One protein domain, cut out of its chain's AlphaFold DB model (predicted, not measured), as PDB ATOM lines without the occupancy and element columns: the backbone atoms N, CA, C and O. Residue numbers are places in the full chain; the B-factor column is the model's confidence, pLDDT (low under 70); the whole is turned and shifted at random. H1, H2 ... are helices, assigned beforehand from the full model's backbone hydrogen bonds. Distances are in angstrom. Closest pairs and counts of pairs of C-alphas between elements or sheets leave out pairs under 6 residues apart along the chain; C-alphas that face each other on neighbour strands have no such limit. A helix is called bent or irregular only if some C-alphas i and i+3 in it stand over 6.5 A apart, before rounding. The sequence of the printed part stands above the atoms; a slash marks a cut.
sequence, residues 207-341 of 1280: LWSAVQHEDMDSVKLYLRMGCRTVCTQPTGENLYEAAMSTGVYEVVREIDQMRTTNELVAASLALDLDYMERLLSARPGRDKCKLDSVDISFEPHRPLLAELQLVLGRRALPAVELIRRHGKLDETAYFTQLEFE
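This is residues 207 to 341 of the 1280 residues of an uncharacterized protein of Fasciola hepatica (UniProt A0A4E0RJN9). Two lobes of short helices stand end to end, joined by the bent helix H4: H1, H2, H3 and arm H4a pack side by side in one lobe, and H4b, H5 and the folded-back arms H6a and H6b of H6 pack in the other. H7 lies at the far end of the second lobe and touches no helix. The printed part has 135 residues, with seven named helices, H1 to H7 in chain order, and no named strand; the class is all helix. The whole is compact, with a radius of gyration of the C-alphas of 15.7 A and spans of 43 by 35 by 29 A.

Find C-alpha 207 at (152.780, 212.499, 145.193), where H1 begins and runs to residue 212. H2 follows at residues 216 to 224, 12.1 A long, and H3 at residues 239 to 244. H4, residues 249 to 269, was assigned as one helix by its hydrogen bonds but is bent, with C-alphas 257 and 260 7.5 A apart; its arms are H4a, residues 249 to 257, 12.2 A, and H4b, residues 260 to 269, 14.3 A. H5 holds residues 273 to 280, 10.3 A long. H6, residues 304 to 326, was likewise assigned as one helix but is bent, with C-alphas 311 and 314 9.6 A apart; H6a is residues 304 to 311, 10.4 A, and H6b residues 314 to 326, 20.0 A and irregular, with C-alphas 315 and 318 7.3 A apart. H7, residues 332 to 341, 14.2 A, ends at C-alpha 341, (128.287, 209.291, 160.437).

Start at H1 and H2, a helical hairpin that touches closest at the C-alphas of Ala 210 and Val 219, 5.7 A. H2 touches H4a the same way at a shallow tilt of 7 degrees, Met 216 and Val 251 being closest with C-alphas 6.5 A apart. H4, taken whole, is the hub, touching four other helices. H4b and H5 form a helical hairpin, closest at the C-alphas of Ala 267 and Met 276, 6.0 A. H6a and H6b touch, opposite ways at 4 degrees, with the C-alphas of Leu 308 and Ala 316 closest at 5.7 A. Every O i to N i+4 pair is within hydrogen-bond range in H1, H2, H3, H4a, H4b, H5, H6a and H7, and 6 of 9 are in H6b.

Look to Thr 235 and Phe 340 for the two C-alphas farthest apart, 46.7 A. The printed part has no cut, and its long links are H2 to H3 and H5 to H6. Within the latter, residues 294 to 295 pair antiparallel with residues 302 to 303. Mean pLDDT of the printed part is 84.5; residues 283 to 287 and 328 are under 70.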
ATOM      1  N   LEU A 207     151.597 212.581 144.322       88.94
ATOM      2  CA  LEU A 207     152.780 212.499 145.193       88.94
ATOM      3  C   LEU A 207     154.072 212.954 144.490       88.94
ATOM      4  O   LEU A 207     154.859 213.678 145.088       88.94
ATOM      5  N   TRP A 208     154.259 212.597 143.215       88.50
ATOM      6  CA  TRP A 208     155.414 213.018 142.412       88.50
ATOM      7  C   TRP A 208     155.529 214.546 142.292       88.50
ATOM      8  O   TRP A 208     156.593 215.103 142.544       88.50
ATOM      9  N   SER A 209     154.419 215.228 141.988       86.75
ATOM     10  CA  SER A 209     154.369 216.694 141.897       86.75
ATOM     11  C   SER A 209     154.580 217.358 143.262       86.75
ATOM     12  O   SER A 209     155.282 218.361 143.344       86.75
ATOM     13  N   ALA A 210     154.038 216.780 144.340       87.56
ATOM     14  CA  ALA A 210     154.248 217.279 145.701       87.56
ATOM     15  C   ALA A 210     155.723 217.183 146.140       87.56
ATOM     16  O   ALA A 210     156.244 218.124 146.731       87.56
ATOM     17  N   VAL A 211     156.414 216.087 145.798       88.44
ATOM     18  CA  VAL A 211     157.859 215.920 146.039       88.44
ATOM     19  C   VAL A 211     158.676 216.933 145.229       88.44
ATOM     20  O   VAL A 211     159.503 217.632 145.804       88.44
ATOM     21  N   GLN A 212     158.404 217.071 143.926       85.56
ATOM     22  CA  GLN A 212     159.112 218.000 143.026       85.56
ATOM     23  C   GLN A 212     158.895 219.491 143.346       85.56
ATOM     24  O   GLN A 212     159.647 220.334 142.860       85.56
ATOM     25  N   HIS A 213     157.868 219.828 144.127       83.31
ATOM     26  CA  HIS A 213     157.567 221.192 144.570       83.31
ATOM     27  C   HIS A 213     157.770 221.407 146.076       83.31
ATOM     28  O   HIS A 213     157.355 222.440 146.593       83.31
ATOM     29  N   GLU A 214     158.390 220.445 146.770       87.56
ATOM     30  CA  GLU A 214     158.733 220.531 148.199       87.56
ATOM     31  C   GLU A 214     157.514 220.747 149.131       87.56
ATOM     32  O   GLU A 214     157.654 221.152 150.287       87.56
ATOM     33  N   ASP A 215     156.301 220.422 148.661       86.00
ATOM     34  CA  ASP A 215     155.057 220.552 149.428       86.00
ATOM     35  C   ASP A 215     154.954 219.429 150.467       86.00
ATOM     36  O   ASP A 215     154.339 218.376 150.261       86.00
ATOM     37  N   MET A 216     155.568 219.682 151.622       86.56
ATOM     38  CA  MET A 216     155.592 218.779 152.767       86.56
ATOM     39  C   MET A 216     154.202 218.368 153.265       86.56
ATOM     40  O   MET A 216     154.081 217.287 153.839       86.56
ATOM     41  N   ASP A 217     153.157 219.177 153.075       86.56
ATOM     42  CA  ASP A 217     151.820 218.843 153.570       86.56
ATOM     43  C   ASP A 217     151.055 217.972 152.569       86.56
ATOM     44  O   ASP A 217     150.466 216.969 152.983       86.56
ATOM     45  N   SER A 218     151.178 218.221 151.260       86.12
ATOM     46  CA  SER A 218     150.717 217.271 150.235       86.12
ATOM     47  C   SER A 218     151.499 215.950 150.267       86.12
ATOM     48  O   SER A 218     150.902 214.885 150.099       86.12
ATOM     49  N   VAL A 219     152.811 215.971 150.540       88.88
ATOM     50  CA  VAL A 219     153.614 214.747 150.735       88.88
ATOM     51  C   VAL A 219     153.091 213.949 151.934       88.88
ATOM     52  O   VAL A 219     152.768 212.770 151.777       88.88
ATOM     53  N   LYS A 220     152.916 214.570 153.113       89.31
ATOM     54  CA  LYS A 220     152.322 213.904 154.293       89.31
ATOM     55  C   LYS A 220     150.913 213.375 154.005       89.31
ATOM     56  O   LYS A 220     150.580 212.280 154.458       89.31
ATOM     57  N   LEU A 221     150.096 214.126 153.264       88.31
ATOM     58  CA  LEU A 221     148.734 213.749 152.883       88.31
ATOM     59  C   LEU A 221     148.724 212.474 152.027       88.31
ATOM     60  O   LEU A 221     148.114 211.482 152.425       88.31
ATOM     61  N   TYR A 222     149.445 212.456 150.900       89.19
ATOM     62  CA  TYR A 222     149.512 211.282 150.025       89.19
ATOM     63  C   TYR A 222     150.193 210.082 150.703       89.19
ATOM     64  O   TYR A 222     149.723 208.952 150.561       89.19
ATOM     65  N   LEU A 223     151.243 210.293 151.507       90.25
ATOM     66  CA  LEU A 223     151.851 209.206 152.282       90.25
ATOM     67  C   LEU A 223     150.856 208.592 153.282       90.25
ATOM     68  O   LEU A 223     150.800 207.369 153.388       90.25
ATOM     69  N   ARG A 224     150.019 209.392 153.956       88.44
ATOM     70  CA  ARG A 224     148.964 208.883 154.857       88.44
ATOM     71  C   ARG A 224     147.778 208.236 154.133       88.44
ATOM     72  O   ARG A 224     147.093 207.425 154.739       88.44
ATOM     73  N   MET A 225     147.564 208.509 152.844       86.19
ATOM     74  CA  MET A 225     146.601 207.765 152.011       86.19
ATOM     75  C   MET A 225     147.074 206.344 151.651       86.19
ATOM     76  O   MET A 225     146.355 205.619 150.958       86.19
ATOM     77  N   GLY A 226     148.277 205.940 152.079       86.56
ATOM     78  CA  GLY A 226     148.882 204.657 151.723       86.56
ATOM     79  C   GLY A 226     149.529 204.651 150.336       86.56
ATOM     80  O   GLY A 226     149.617 203.591 149.720       86.56
ATOM     81  N   CYS A 227     149.964 205.803 149.808       89.75
ATOM     82  CA  CYS A 227     150.668 205.846 148.525       89.75
ATOM     83  C   CYS A 227     152.029 205.131 148.596       89.75
ATOM     84  O   CYS A 227     152.901 205.488 149.393       89.75
ATOM     85  N   ARG A 228     152.215 204.133 147.728       89.88
ATOM     86  CA  ARG A 228     153.420 203.318 147.578       89.88
ATOM     87  C   ARG A 228     154.624 204.181 147.202       89.88
ATOM     88  O   ARG A 228     154.661 204.778 146.129       89.88
ATOM     89  N   THR A 229     155.645 204.190 148.057       84.94
ATOM     90  CA  THR A 229     156.889 204.941 147.811       84.94
ATOM     91  C   THR A 229     157.862 204.208 146.882       84.94
ATOM     92  O   THR A 229     158.718 204.837 146.267       84.94
ATOM     93  N   VAL A 230     157.705 202.891 146.719       85.38
ATOM     94  CA  VAL A 230     158.435 202.068 145.740       85.38
ATOM     95  C   VAL A 230     157.727 202.140 144.379       85.38
ATOM     96  O   VAL A 230     157.057 201.204 143.942       85.38
ATOM     97  N   CYS A 231     157.836 203.291 143.717       85.50
ATOM     98  CA  CYS A 231     157.324 203.520 142.366       85.50
ATOM     99  C   CYS A 231     158.356 204.250 141.486       85.50
ATOM    100  O   CYS A 231     159.262 204.923 141.983       85.50
ATOM    101  N   THR A 232     158.213 204.085 140.167       86.94
ATOM    102  CA  THR A 232     159.143 204.595 139.148       86.94
ATOM    103  C   THR A 232     158.428 205.411 138.077       86.94
ATOM    104  O   THR A 232     157.250 205.180 137.774       86.94
ATOM    105  N   GLN A 233     159.141 206.359 137.476       83.88
ATOM    106  CA  GLN A 233     158.701 207.065 136.275       83.88
ATOM    107  C   GLN A 233     159.009 206.270 134.990       83.88
ATOM    108  O   GLN A 233     159.842 205.361 135.002       83.88
ATOM    109  N   PRO A 234     158.401 206.631 133.838       81.38
ATOM    110  CA  PRO A 234     158.733 206.035 132.537       81.38
ATOM    111  C   PRO A 234     160.189 206.262 132.098       81.38
ATOM    112  O   PRO A 234     160.663 205.588 131.190       81.38
ATOM    113  N   THR A 235     160.877 207.220 132.725       78.88
ATOM    114  CA  THR A 235     162.308 207.525 132.567       78.88
ATOM    115  C   THR A 235     163.227 206.504 133.246       78.88
ATOM    116  O   THR A 235     164.417 206.485 132.950       78.88
ATOM    117  N   GLY A 236     162.697 205.674 134.151       80.12
ATOM    118  CA  GLY A 236     163.469 204.775 135.016       80.12
ATOM    119  C   GLY A 236     163.817 205.356 136.393       80.12
ATOM    120  O   GLY A 236     164.248 204.599 137.255       80.12
ATOM    121  N   GLU A 237     163.586 206.653 136.624       84.31
ATOM    122  CA  GLU A 237     163.838 207.326 137.907       84.31
ATOM    123  C   GLU A 237     162.922 206.786 139.023       84.31
ATOM    124  O   GLU A 237     161.701 206.670 138.845       84.31
ATOM    125  N   ASN A 238     163.503 206.467 140.183       88.81
ATOM    126  CA  ASN A 238     162.776 206.058 141.385       88.81
ATOM    127  C   ASN A 238     162.279 207.283 142.174       88.81
ATOM    128  O   ASN A 238     162.984 208.284 142.279       88.81
ATOM    129  N   LEU A 239     161.124 207.190 142.849       88.50
ATOM    130  CA  LEU A 239     160.607 208.295 143.683       88.50
ATOM    131  C   LEU A 239     161.610 208.755 144.763       88.50
ATOM    132  O   LEU A 239     161.654 209.930 145.112       88.50
ATOM    133  N   TYR A 240     162.432 207.839 145.278       87.12
ATOM    134  CA  TYR A 240     163.474 208.148 146.260       87.12
ATOM    135  C   TYR A 240     164.642 208.955 145.660       87.12
ATOM    136  O   TYR A 240     165.211 209.800 146.341       87.12
ATOM    137  N   GLU A 241     164.972 208.744 144.383       87.38
ATOM    138  CA  GLU A 241     165.969 209.544 143.654       87.38
ATOM    139  C   GLU A 241     165.410 210.938 143.344       87.38
ATOM    140  O   GLU A 241     166.072 211.934 143.633       87.38
ATOM    141  N   ALA A 242     164.151 211.009 142.898       86.38
ATOM    142  CA  ALA A 242     163.419 212.261 142.691       86.38
ATOM    143  C   ALA A 242     163.219 213.083 143.985       86.38
ATOM    144  O   ALA A 242     163.061 214.299 143.930       86.38
ATOM    145  N   ALA A 243     163.223 212.435 145.156       89.25
ATOM    146  CA  ALA A 243     163.202 213.103 146.459       89.25
ATOM    147  C   ALA A 243     164.599 213.529 146.943       89.25
ATOM    148  O   ALA A 243     164.720 214.495 147.690       89.25
ATOM    149  N   MET A 244     165.660 212.828 146.529       87.50
ATOM    150  CA  MET A 244     167.043 213.231 146.804       87.50
ATOM    151  C   MET A 244     167.485 214.404 145.919       87.50
ATOM    152  O   MET A 244     168.274 215.235 146.366       87.50
ATOM    153  N   SER A 245     166.977 214.504 144.686       88.06
ATOM    154  CA  SER A 245     167.370 215.544 143.724       88.06
ATOM    155  C   SER A 245     166.861 216.953 144.060       88.06
ATOM    156  O   SER A 245     167.446 217.919 143.575       88.06
ATOM    157  N   THR A 246     165.861 217.100 144.941       87.12
ATOM    158  CA  THR A 246     165.473 218.407 145.518       87.12
ATOM    159  C   THR A 246     166.390 218.852 146.665       87.12
ATOM    160  O   THR A 246     166.405 220.020 147.033       87.12
ATOM    161  N   GLY A 247     167.158 217.935 147.264       83.38
ATOM    162  CA  GLY A 247     168.014 218.211 148.422       83.38
ATOM    163  C   GLY A 247     167.277 218.391 149.760       83.38
ATOM    164  O   GLY A 247     167.933 218.517 150.798       83.38
ATOM    165  N   VAL A 248     165.938 218.362 149.789       88.44
ATOM    166  CA  VAL A 248     165.161 218.561 151.024       88.44
ATOM    167  C   VAL A 248     165.119 217.279 151.856       88.44
ATOM    168  O   VAL A 248     164.259 216.412 151.689       88.44
ATOM    169  N   TYR A 249     166.035 217.186 152.825       87.69
ATOM    170  CA  TYR A 249     166.157 216.037 153.731       87.69
ATOM    171  C   TYR A 249     164.844 215.664 154.445       87.69
ATOM    172  O   TYR A 249     164.612 214.487 154.712       87.69
ATOM    173  N   GLU A 250     163.954 216.621 154.732       87.38
ATOM    174  CA  GLU A 250     162.668 216.316 155.374       87.38
ATOM    175  C   GLU A 250     161.716 215.494 154.494       87.38
ATOM    176  O   GLU A 250     161.085 214.568 155.008       87.38
ATOM    177  N   VAL A 251     161.661 215.765 153.184       88.44
ATOM    178  CA  VAL A 251     160.852 214.995 152.221       88.44
ATOM    179  C   VAL A 251     161.341 213.546 152.194       88.44
ATOM    180  O   VAL A 251     160.563 212.611 152.390       88.44
ATOM    181  N   VAL A 252     162.658 213.362 152.046       89.31
ATOM    182  CA  VAL A 252     163.328 212.052 152.073       89.31
ATOM    183  C   VAL A 252     163.056 211.313 153.390       89.31
ATOM    184  O   VAL A 252     162.698 210.134 153.379       89.31
ATOM    185  N   ARG A 253     163.174 212.006 154.531       89.00
ATOM    186  CA  ARG A 253     162.975 211.455 155.882       89.00
ATOM    187  C   ARG A 253     161.537 210.992 156.132       89.00
ATOM    188  O   ARG A 253     161.341 210.014 156.852       89.00
ATOM    189  N   GLU A 254     160.524 211.662 155.583       88.56
ATOM    190  CA  GLU A 254     159.123 211.219 155.698       88.56
ATOM    191  C   GLU A 254     158.795 210.071 154.724       88.56
ATOM    192  O   GLU A 254     158.122 209.116 155.119       88.56
ATOM    193  N   ILE A 255     159.332 210.094 153.496       88.62
ATOM    194  CA  ILE A 255     159.185 208.995 152.521       88.62
ATOM    195  C   ILE A 255     159.788 207.687 153.059       88.62
ATOM    196  O   ILE A 255     159.151 206.635 152.968       88.62
ATOM    197  N   ASP A 256     160.980 207.745 153.659       87.81
ATOM    198  CA  ASP A 256     161.657 206.573 154.226       87.81
ATOM    199  C   ASP A 256     160.891 206.002 155.438       87.81
ATOM    200  O   ASP A 256     160.574 204.814 155.476       87.81
ATOM    201  N   GLN A 257     160.455 206.861 156.369       86.88
ATOM    202  CA  GLN A 257     159.653 206.474 157.543       86.88
ATOM    203  C   GLN A 257     158.295 205.825 157.237       86.88
ATOM    204  O   GLN A 257     157.724 205.172 158.116       86.88
ATOM    205  N   MET A 258     157.721 206.085 156.061       86.50
ATOM    206  CA  MET A 258     156.434 205.518 155.645       86.50
ATOM    207  C   MET A 258     156.596 204.337 154.681       86.50
ATOM    208  O   MET A 258     155.625 203.628 154.422       86.50
ATOM    209  N   ARG A 259     157.818 204.064 154.200       88.06
ATOM    210  CA  ARG A 259     158.129 203.050 153.183       88.06
ATOM    211  C   ARG A 259     157.603 201.658 153.521       88.06
ATOM    212  O   ARG A 259     156.830 201.102 152.747       88.06
ATOM    213  N   THR A 260     157.976 201.101 154.674       87.75
ATOM    214  CA  THR A 260     157.560 199.739 155.066       87.75
ATOM    215  C   THR A 260     156.084 199.655 155.448       87.75
ATOM    216  O   THR A 260     155.473 198.599 155.314       87.75
ATOM    217  N   THR A 261     155.481 200.766 155.881       88.56
ATOM    218  CA  THR A 261     154.053 200.822 156.231       88.56
ATOM    219  C   THR A 261     153.193 200.863 154.966       88.56
ATOM    220  O   THR A 261     152.290 200.047 154.815       88.56
ATOM    221  N   ASN A 262     153.516 201.730 154.005       90.50
ATOM    222  CA  ASN A 262     152.757 201.845 152.758       90.50
ATOM    223  C   ASN A 262     152.964 200.628 151.840       90.50
ATOM    224  O   ASN A 262     152.047 200.239 151.121       90.50
ATOM    225  N   GLU A 263     154.129 199.977 151.900       90.12
ATOM    226  CA  GLU A 263     154.350 198.720 151.178       90.12
ATOM    227  C   GLU A 263     153.625 197.530 151.838       90.12
ATOM    228  O   GLU A 263     153.134 196.654 151.130       90.12
ATOM    229  N   LEU A 264     153.430 197.533 153.168       90.31
ATOM    230  CA  LEU A 264     152.532 196.581 153.836       90.31
ATOM    231  C   LEU A 264     151.071 196.776 153.388       90.31
ATOM    232  O   LEU A 264     150.384 195.785 153.141       90.31
ATOM    233  N   VAL A 265     150.599 198.021 153.227       89.94
ATOM    234  CA  VAL A 265     149.260 198.310 152.663       89.94
ATOM    235  C   VAL A 265     149.130 197.710 151.255       89.94
ATOM    236  O   VAL A 265     148.141 197.035 150.961       89.94
ATOM    237  N   ALA A 266     150.145 197.892 150.404       90.19
ATOM    238  CA  ALA A 266     150.148 197.352 149.047       90.19
ATOM    239  C   ALA A 266     150.208 195.810 149.010       90.19
ATOM    240  O   ALA A 266     149.449 195.190 148.265       90.19
ATOM    241  N   ALA A 267     151.047 195.183 149.841       91.12
ATOM    242  CA  ALA A 267     151.135 193.726 149.974       91.12
ATOM    243  C   ALA A 267     149.828 193.105 150.502       91.12
ATOM    244  O   ALA A 267     149.404 192.050 150.026       91.12
ATOM    245  N   SER A 268     149.153 193.791 151.431       90.81
ATOM    246  CA  SER A 268     147.873 193.349 151.999       90.81
ATOM    247  C   SER A 268     146.750 193.360 150.961       90.81
ATOM    248  O   SER A 268     146.013 192.383 150.845       90.81
ATOM    249  N   LEU A 269     146.656 194.420 150.148       90.44
ATOM    250  CA  LEU A 269     145.700 194.490 149.034       90.44
ATOM    251  C   LEU A 269     146.058 193.534 147.881       90.44
ATOM    252  O   LEU A 269     145.172 193.127 147.140       90.44
ATOM    253  N   ALA A 270     147.326 193.132 147.747       90.06
ATOM    254  CA  ALA A 270     147.763 192.063 146.846       90.06
ATOM    255  C   ALA A 270     147.529 190.641 147.403       90.06
ATOM    256  O   ALA A 270     147.819 189.668 146.703       90.06
ATOM    257  N   LEU A 271     147.079 190.487 148.657       90.19
ATOM    258  CA  LEU A 271     146.979 189.200 149.365       90.19
ATOM    259  C   LEU A 271     148.282 188.367 149.288       90.19
ATOM    260  O   LEU A 271     148.259 187.149 149.081       90.19
ATOM    261  N   ASP A 272     149.439 189.029 149.385       89.75
ATOM    262  CA  ASP A 272     150.767 188.397 149.376       89.75
ATOM    263  C   ASP A 272     151.229 188.129 150.816       89.75
ATOM    264  O   ASP A 272     151.955 188.920 151.422       89.75
ATOM    265  N   LEU A 273     150.733 187.027 151.390       89.94
ATOM    266  CA  LEU A 273     150.943 186.672 152.799       89.94
ATOM    267  C   LEU A 273     152.431 186.480 153.133       89.94
ATOM    268  O   LEU A 273     152.898 186.997 154.146       89.94
ATOM    269  N   ASP A 274     153.185 185.822 152.249       88.56
ATOM    270  CA  ASP A 274     154.629 185.616 152.385       88.56
ATOM    271  C   ASP A 274     155.398 186.942 152.451       88.56
ATOM    272  O   ASP A 274     156.387 187.061 153.180       88.56
ATOM    273  N   TYR A 275     154.986 187.946 151.667       89.12
ATOM    274  CA  TYR A 275     155.616 189.261 151.695       89.12
ATOM    275  C   TYR A 275     155.169 190.085 152.912       89.12
ATOM    276  O   TYR A 275     156.008 190.730 153.545       89.12
ATOM    277  N   MET A 276     153.893 189.999 153.305       90.25
ATOM    278  CA  MET A 276     153.391 190.597 154.549       90.25
ATOM    279  C   MET A 276     154.153 190.082 155.778       90.25
ATOM    280  O   MET A 276     154.595 190.884 156.596       90.25
ATOM    281  N   GLU A 277     154.360 188.768 155.899       87.94
ATOM    282  CA  GLU A 277     155.066 188.166 157.037       87.94
ATOM    283  C   GLU A 277     156.526 188.641 157.124       87.94
ATOM    284  O   GLU A 277     157.013 188.951 158.213       87.94
ATOM    285  N   ARG A 278     157.216 188.815 155.987       87.31
ATOM    286  CA  ARG A 278     158.580 189.390 155.940       87.31
ATOM    287  C   ARG A 278     158.633 190.854 156.387       87.31
ATOM    288  O   ARG A 278     159.612 191.256 157.007       87.31
ATOM    289  N   LEU A 279     157.605 191.650 156.082       86.19
ATOM    290  CA  LEU A 279     157.511 193.046 156.528       86.19
ATOM    291  C   LEU A 279     157.160 193.139 158.028       86.19
ATOM    292  O   LEU A 279     157.707 193.976 158.742       86.19
ATOM    293  N   LEU A 280     156.297 192.248 158.525       85.38
ATOM    294  CA  LEU A 280     155.823 192.226 159.916       85.38
ATOM    295  C   LEU A 280     156.803 191.574 160.907       85.38
ATOM    296  O   LEU A 280     156.761 191.884 162.100       85.38
ATOM    297  N   SER A 281     157.695 190.704 160.428       82.44
ATOM    298  CA  SER A 281     158.798 190.106 161.201       82.44
ATOM    299  C   SER A 281     160.081 190.957 161.220       82.44
ATOM    300  O   SER A 281     161.078 190.563 161.834       82.44
ATOM    301  N   ALA A 282     160.069 192.140 160.592       77.88
ATOM    302  CA  ALA A 282     161.182 193.085 160.627       77.88
ATOM    303  C   ALA A 282     161.545 193.501 162.069       77.88
ATOM    304  O   ALA A 282     160.691 193.615 162.954       77.88
ATOM    305  N   ARG A 283     162.841 193.738 162.319       63.81
ATOM    306  CA  ARG A 283     163.355 194.033 163.668       63.81
ATOM    307  C   ARG A 283     162.727 195.317 164.241       63.81
ATOM    308  O   ARG A 283     162.541 196.280 163.497       63.81
ATOM    309  N   PRO A 284     162.461 195.388 165.561       57.03
ATOM    310  CA  PRO A 284     161.969 196.609 166.195       57.03
ATOM    311  C   PRO A 284     163.008 197.731 166.051       57.03
ATOM    312  O   PRO A 284     164.087 197.682 166.637       57.03
ATOM    313  N   GLY A 285     162.681 198.729 165.233       63.19
ATOM    314  CA  GLY A 285     163.598 199.775 164.785       63.19
ATOM    315  C   GLY A 285     162.943 200.653 163.718       63.19
ATOM    316  O   GLY A 285     161.717 200.746 163.671       63.19
ATOM    317  N   ARG A 286     163.752 201.280 162.853       59.09
ATOM    318  CA  ARG A 286     163.269 202.190 161.792       59.09
ATOM    319  C   ARG A 286     162.330 201.510 160.789       59.09
ATOM    320  O   ARG A 286     161.406 202.154 160.312       59.09
ATOM    321  N   ASP A 287     162.538 200.222 160.528       62.66
ATOM    322  CA  ASP A 287     161.805 199.467 159.507       62.66
ATOM    323  C   ASP A 287     160.424 198.968 159.973       62.66
ATOM    324  O   ASP A 287     159.635 198.489 159.157       62.66
ATOM    325  N   LYS A 288     160.098 199.063 161.272       76.88
ATOM    326  CA  LYS A 288     158.871 198.478 161.832       76.88
ATOM    327  C   LYS A 288     157.613 199.172 161.288       76.88
ATOM    328  O   LYS A 288     157.411 200.365 161.509       76.88
ATOM    329  N   CYS A 289     156.724 198.400 160.659       79.50
ATOM    330  CA  CYS A 289     155.432 198.880 160.160       79.50
ATOM    331  C   CYS A 289     154.579 199.528 161.269       79.50
ATOM    332  O   CYS A 289     154.399 198.960 162.352       79.50
ATOM    333  N   LYS A 290     154.010 200.704 160.981       82.25
ATOM    334  CA  LYS A 290     153.110 201.449 161.875       82.25
ATOM    335  C   LYS A 290     151.672 200.958 161.679       82.25
ATOM    336  O   LYS A 290     150.926 201.538 160.901       82.25
ATOM    337  N   LEU A 291     151.300 199.870 162.357       80.88
ATOM    338  CA  LEU A 291     149.996 199.204 162.175       80.88
ATOM    339  C   LEU A 291     148.786 200.105 162.482       80.88
ATOM    340  O   LEU A 291     147.730 199.927 161.885       80.88
ATOM    341  N   ASP A 292     148.966 201.109 163.341       78.81
ATOM    342  CA  ASP A 292     147.937 202.081 163.729       78.81
ATOM    343  C   ASP A 292     147.703 203.185 162.666       78.81
ATOM    344  O   ASP A 292     147.010 204.171 162.920       78.81
ATOM    345  N   SER A 293     148.303 203.071 161.473       81.75
ATOM    346  CA  SER A 293     148.123 204.041 160.387       81.75
ATOM    347  C   SER A 293     146.709 203.993 159.801       81.75
ATOM    348  O   SER A 293     146.258 202.943 159.336       81.75
ATOM    349  N   VAL A 294     146.045 205.150 159.745       84.56
ATOM    350  CA  VAL A 294     144.716 205.323 159.138       84.56
ATOM    351  C   VAL A 294     144.784 206.159 157.858       84.56
ATOM    352  O   VAL A 294     145.517 207.148 157.792       84.56
ATOM    353  N   ASP A 295     143.984 205.788 156.858       84.38
ATOM    354  CA  ASP A 295     143.768 206.575 155.644       84.38
ATOM    355  C   ASP A 295     142.914 207.806 155.981       84.38
ATOM    356  O   ASP A 295     141.705 207.707 156.227       84.38
ATOM    357  N   ILE A 296     143.562 208.972 155.999       82.69
ATOM    358  CA  ILE A 296     142.943 210.264 156.327       82.69
ATOM    359  C   ILE A 296     142.117 210.872 155.182       82.69
ATOM    360  O   ILE A 296     141.567 211.955 155.355       82.69
ATOM    361  N   SER A 297     142.022 210.216 154.017       78.19
ATOM    362  CA  SER A 297     141.165 210.695 152.920       78.19
ATOM    363  C   SER A 297     139.666 210.487 153.166       78.19
ATOM    364  O   SER A 297     138.853 211.145 152.521       78.19
ATOM    365  N   PHE A 298     139.302 209.633 154.127       77.38
ATOM    366  CA  PHE A 298     137.927 209.466 154.594       77.38
ATOM    367  C   PHE A 298     137.663 210.218 155.898       77.38
ATOM    368  O   PHE A 298     138.552 210.390 156.734       77.38
ATOM    369  N   GLU A 299     136.399 210.566 156.111       70.56
ATOM    370  CA  GLU A 299     135.845 210.959 157.402       70.56
ATOM    371  C   GLU A 299     134.657 210.012 157.693       70.56
ATOM    372  O   GLU A 299     133.684 210.053 156.940       70.56
ATOM    373  N   PRO A 300     134.726 209.119 158.705       79.56
ATOM    374  CA  PRO A 300     135.852 208.882 159.616       79.56
ATOM    375  C   PRO A 300     137.088 208.280 158.920       79.56
ATOM    376  O   PRO A 300     136.968 207.543 157.940       79.56
ATOM    377  N   HIS A 301     138.282 208.574 159.449       85.06
ATOM    378  CA  HIS A 301     139.552 208.048 158.930       85.06
ATOM    379  C   HIS A 301     139.580 206.513 158.988       85.06
ATOM    380  O   HIS A 301     139.183 205.925 159.995       85.06
ATOM    381  N   ARG A 302     140.046 205.856 157.920       85.12
ATOM    382  CA  ARG A 302     139.851 204.409 157.715       85.12
ATOM    383  C   ARG A 302     141.098 203.582 158.072       85.12
ATOM    384  O   ARG A 302     142.122 203.746 157.407       85.12
ATOM    385  N   PRO A 303     141.042 202.662 159.055       88.50
ATOM    386  CA  PRO A 303     142.132 201.723 159.338       88.50
ATOM    387  C   PRO A 303     142.371 200.718 158.203       88.50
ATOM    388  O   PRO A 303     141.448 200.375 157.462       88.50
ATOM    389  N   LEU A 304     143.590 200.170 158.121       87.19
ATOM    390  CA  LEU A 304     143.953 199.155 157.120       87.19
ATOM    391  C   LEU A 304     143.045 197.914 157.168       87.19
ATOM    392  O   LEU A 304     142.641 197.422 156.119       87.19
ATOM    393  N   LEU A 305     142.680 197.418 158.356       87.56
ATOM    394  CA  LEU A 305     141.813 196.237 158.463       87.56
ATOM    395  C   LEU A 305     140.412 196.488 157.884       87.56
ATOM    396  O   LEU A 305     139.918 195.680 157.099       87.56
ATOM    397  N   ALA A 306     139.816 197.645 158.188       85.88
ATOM    398  CA  ALA A 306     138.521 198.040 157.642       85.88
ATOM    399  C   ALA A 306     138.578 198.254 156.119       85.88
ATOM    400  O   ALA A 306     137.661 197.852 155.411       85.88
ATOM    401  N   GLU A 307     139.668 198.820 155.589       86.31
ATOM    402  CA  GLU A 307     139.896 198.897 154.138       86.31
ATOM    403  C   GLU A 307     139.953 197.504 153.493       86.31
ATOM    404  O   GLU A 307     139.314 197.284 152.468       86.31
ATOM    405  N   LEU A 308     140.666 196.544 154.093       87.25
ATOM    406  CA  LEU A 308     140.743 195.175 153.573       87.25
ATOM    407  C   LEU A 308     139.373 194.479 153.583       87.25
ATOM    408  O   LEU A 308     139.023 193.811 152.610       87.25
ATOM    409  N   GLN A 309     138.578 194.661 154.641       86.12
ATOM    410  CA  GLN A 309     137.230 194.095 154.732       86.12
ATOM    411  C   GLN A 309     136.250 194.750 153.744       86.12
ATOM    412  O   GLN A 309     135.522 194.035 153.062       86.12
ATOM    413  N   LEU A 310     136.268 196.079 153.599       84.31
ATOM    414  CA  LEU A 310     135.382 196.798 152.674       84.31
ATOM    415  C   LEU A 310     135.742 196.591 151.192       84.31
ATOM    416  O   LEU A 310     134.856 196.690 150.346       84.31
ATOM    417  N   VAL A 311     137.014 196.313 150.870       84.56
ATOM    418  CA  VAL A 311     137.490 196.150 149.480       84.56
ATOM    419  C   VAL A 311     137.547 194.686 149.025       84.56
ATOM    420  O   VAL A 311     137.340 194.400 147.849       84.56
ATOM    421  N   LEU A 312     137.843 193.738 149.921       84.56
ATOM    422  CA  LEU A 312     138.058 192.323 149.564       84.56
ATOM    423  C   LEU A 312     137.132 191.350 150.319       84.56
ATOM    424  O   LEU A 312     137.186 190.138 150.079       84.56
ATOM    425  N   GLY A 313     136.296 191.841 151.240       83.19
ATOM    426  CA  GLY A 313     135.319 191.043 151.978       83.19
ATOM    427  C   GLY A 313     135.928 189.792 152.614       83.19
ATOM    428  O   GLY A 313     136.985 189.823 153.249       83.19
ATOM    429  N   ARG A 314     135.294 188.636 152.382       80.69
ATOM    430  CA  ARG A 314     135.759 187.340 152.912       80.69
ATOM    431  C   ARG A 314     137.140 186.912 152.385       80.69
ATOM    432  O   ARG A 314     137.775 186.071 153.015       80.69
ATOM    433  N   ARG A 315     137.638 187.469 151.269       83.69
ATOM    434  CA  ARG A 315     138.979 187.148 150.732       83.69
ATOM    435  C   ARG A 315     140.112 187.796 151.532       83.69
ATOM    436  O   ARG A 315     141.215 187.260 151.517       83.69
ATOM    437  N   ALA A 316     139.844 188.871 152.278       85.12
ATOM    438  CA  ALA A 316     140.826 189.506 153.157       85.12
ATOM    439  C   ALA A 316     141.109 188.742 154.461       85.12
ATOM    440  O   ALA A 316     142.119 189.025 155.103       85.12
ATOM    441  N   LEU A 317     140.263 187.784 154.866       86.25
ATOM    442  CA  LEU A 317     140.365 187.122 156.176       86.25
ATOM    443  C   LEU A 317     141.773 186.578 156.520       86.25
ATOM    444  O   LEU A 317     142.209 186.819 157.645       86.25
ATOM    445  N   PRO A 318     142.533 185.932 155.604       86.50
ATOM    446  CA  PRO A 318     143.895 185.481 155.906       86.50
ATOM    447  C   PRO A 318     144.874 186.634 156.177       86.50
ATOM    448  O   PRO A 318     145.703 186.531 157.075       86.50
ATOM    449  N   ALA A 319     144.759 187.742 155.437       86.62
ATOM    450  CA  ALA A 319     145.607 188.925 155.596       86.62
ATOM    451  C   ALA A 319     145.265 189.702 156.883       86.62
ATOM    452  O   ALA A 319     146.160 190.090 157.631       86.62
ATOM    453  N   VAL A 320     143.970 189.864 157.176       87.19
ATOM    454  CA  VAL A 320     143.455 190.476 158.415       87.19
ATOM    455  C   VAL A 320     143.930 189.699 159.643       87.19
ATOM    456  O   VAL A 320     144.431 190.295 160.594       87.19
ATOM    457  N   GLU A 321     143.830 188.370 159.615       87.12
ATOM    458  CA  GLU A 321     144.258 187.511 160.721       87.12
ATOM    459  C   GLU A 321     145.787 187.507 160.907       87.12
ATOM    460  O   GLU A 321     146.270 187.536 162.039       87.12
ATOM    461  N   LEU A 322     146.564 187.559 159.819       87.69
ATOM    462  CA  LEU A 322     148.023 187.699 159.879       87.69
ATOM    463  C   LEU A 322     148.422 189.031 160.545       87.69
ATOM    464  O   LEU A 322     149.246 189.035 161.459       87.69
ATOM    465  N   ILE A 323     147.777 190.150 160.188       87.44
ATOM    466  CA  ILE A 323     148.004 191.451 160.845       87.44
ATOM    467  C   ILE A 323     147.584 191.409 162.328       87.44
ATOM    468  O   ILE A 323     148.338 191.867 163.188       87.44
ATOM    469  N   ARG A 324     146.426 190.811 162.650       87.06
ATOM    470  CA  ARG A 324     145.890 190.705 164.023       87.06
ATOM    471  C   ARG A 324     146.825 189.951 164.978       87.06
ATOM    472  O   ARG A 324     146.903 190.290 166.157       87.06
ATOM    473  N   ARG A 325     147.598 188.978 164.481       85.69
ATOM    474  CA  ARG A 325     148.638 188.279 165.267       85.69
ATOM    475  C   ARG A 325     149.814 189.177 165.657       85.69
ATOM    476  O   ARG A 325     150.434 188.938 166.690       85.69
ATOM    477  N   HIS A 326     150.110 190.208 164.863       82.00
ATOM    478  CA  HIS A 326     151.210 191.150 165.104       82.00
ATOM    479  C   HIS A 326     150.771 192.459 165.791       82.00
ATOM    480  O   HIS A 326     151.634 193.220 166.238       82.00
ATOM    481  N   GLY A 327     149.466 192.731 165.928       77.00
ATOM    482  CA  GLY A 327     148.961 193.940 166.588       77.00
ATOM    483  C   GLY A 327     147.511 193.847 167.071       77.00
ATOM    484  O   GLY A 327     146.633 193.359 166.363       77.00
ATOM    485  N   LYS A 328     147.246 194.376 168.275       63.41
ATOM    486  CA  LYS A 328     145.893 194.520 168.842       63.41
ATOM    487  C   LYS A 328     145.162 195.714 168.216       63.41
ATOM    488  O   LYS A 328     145.040 196.762 168.841       63.41
ATOM    489  N   LEU A 329     144.694 195.539 166.986       71.62
ATOM    490  CA  LEU A 329     143.807 196.482 166.306       71.62
ATOM    491  C   LEU A 329     142.345 196.064 166.497       71.62
ATOM    492  O   LEU A 329     142.020 194.883 166.366       71.62
ATOM    493  N   ASP A 330     141.476 197.037 166.767       73.31
ATOM    494  CA  ASP A 330     140.022 196.862 166.809       73.31
ATOM    495  C   ASP A 330     139.380 197.653 165.662       73.31
ATOM    496  O   ASP A 330     139.634 198.843 165.471       73.31
ATOM    497  N   GLU A 331     138.567 196.961 164.872       76.38
ATOM    498  CA  GLU A 331     137.856 197.485 163.708       76.38
ATOM    499  C   GLU A 331     136.395 197.852 164.025       76.38
ATOM    500  O   GLU A 331     135.792 198.660 163.317       76.38
ATOM    501  N   THR A 332     135.835 197.350 165.132       81.94
ATOM    502  CA  THR A 332     134.433 197.582 165.526       81.94
ATOM    503  C   THR A 332     134.157 199.055 165.840       81.94
ATOM    504  O   THR A 332     133.125 199.596 165.437       81.94
ATOM    505  N   ALA A 333     135.116 199.744 166.464       81.75
ATOM    506  CA  ALA A 333     135.056 201.182 166.725       81.75
ATOM    507  C   ALA A 333     134.990 202.026 165.433       81.75
ATOM    508  O   ALA A 333     134.338 203.067 165.410       81.75
ATOM    509  N   TYR A 334     135.616 201.573 164.338       84.75
ATOM    510  CA  TYR A 334     135.491 202.241 163.037       84.75
ATOM    511  C   TYR A 334     134.111 201.997 162.417       84.75
ATOM    512  O   TYR A 334     133.481 202.947 161.962       84.75
ATOM    513  N   PHE A 335     133.620 200.753 162.418       83.94
ATOM    514  CA  PHE A 335     132.319 200.435 161.819       83.94
ATOM    515  C   PHE A 335     131.151 201.096 162.564       83.94
ATOM    516  O   PHE A 335     130.283 201.682 161.923       83.94
ATOM    517  N   THR A 336     131.176 201.131 163.898       85.19
ATOM    518  CA  THR A 336     130.178 201.868 164.699       85.19
ATOM    519  C   THR A 336     130.228 203.382 164.453       85.19
ATOM    520  O   THR A 336     129.182 204.018 164.318       85.19
ATOM    521  N   GLN A 337     131.422 203.971 164.302       84.12
ATOM    522  CA  GLN A 337     131.575 205.385 163.935       84.12
ATOM    523  C   GLN A 337     131.129 205.678 162.489       84.12
ATOM    524  O   GLN A 337     130.616 206.765 162.213       84.12
ATOM    525  N   LEU A 338     131.307 204.726 161.567       82.94
ATOM    526  CA  LEU A 338     130.862 204.816 160.174       82.94
ATOM    527  C   LEU A 338     129.334 204.727 160.073       82.94
ATOM    528  O   LEU A 338     128.723 205.562 159.413       82.94
ATOM    529  N   GLU A 339     128.705 203.779 160.774       82.75
ATOM    530  CA  GLU A 339     127.247 203.718 160.912       82.75
ATOM    531  C   GLU A 339     126.675 205.012 161.492       82.75
ATOM    532  O   GLU A 339     125.665 205.516 160.993       82.75
ATOM    533  N   PHE A 340     127.325 205.563 162.523       83.44
ATOM    534  CA  PHE A 340     126.931 206.835 163.110       83.44
ATOM    535  C   PHE A 340     127.021 207.975 162.089       83.44
ATOM    536  O   PHE A 340     126.015 208.631 161.857       83.44
ATOM    537  N   GLU A 341     128.162 208.202 161.427       80.06
ATOM    538  CA  GLU A 341     128.287 209.291 160.437       80.06
ATOM    539  C   GLU A 341     127.352 209.109 159.222       80.06
ATOM    540  O   GLU A 341     126.781 210.097 158.756       80.06
TER     541      GLU A 341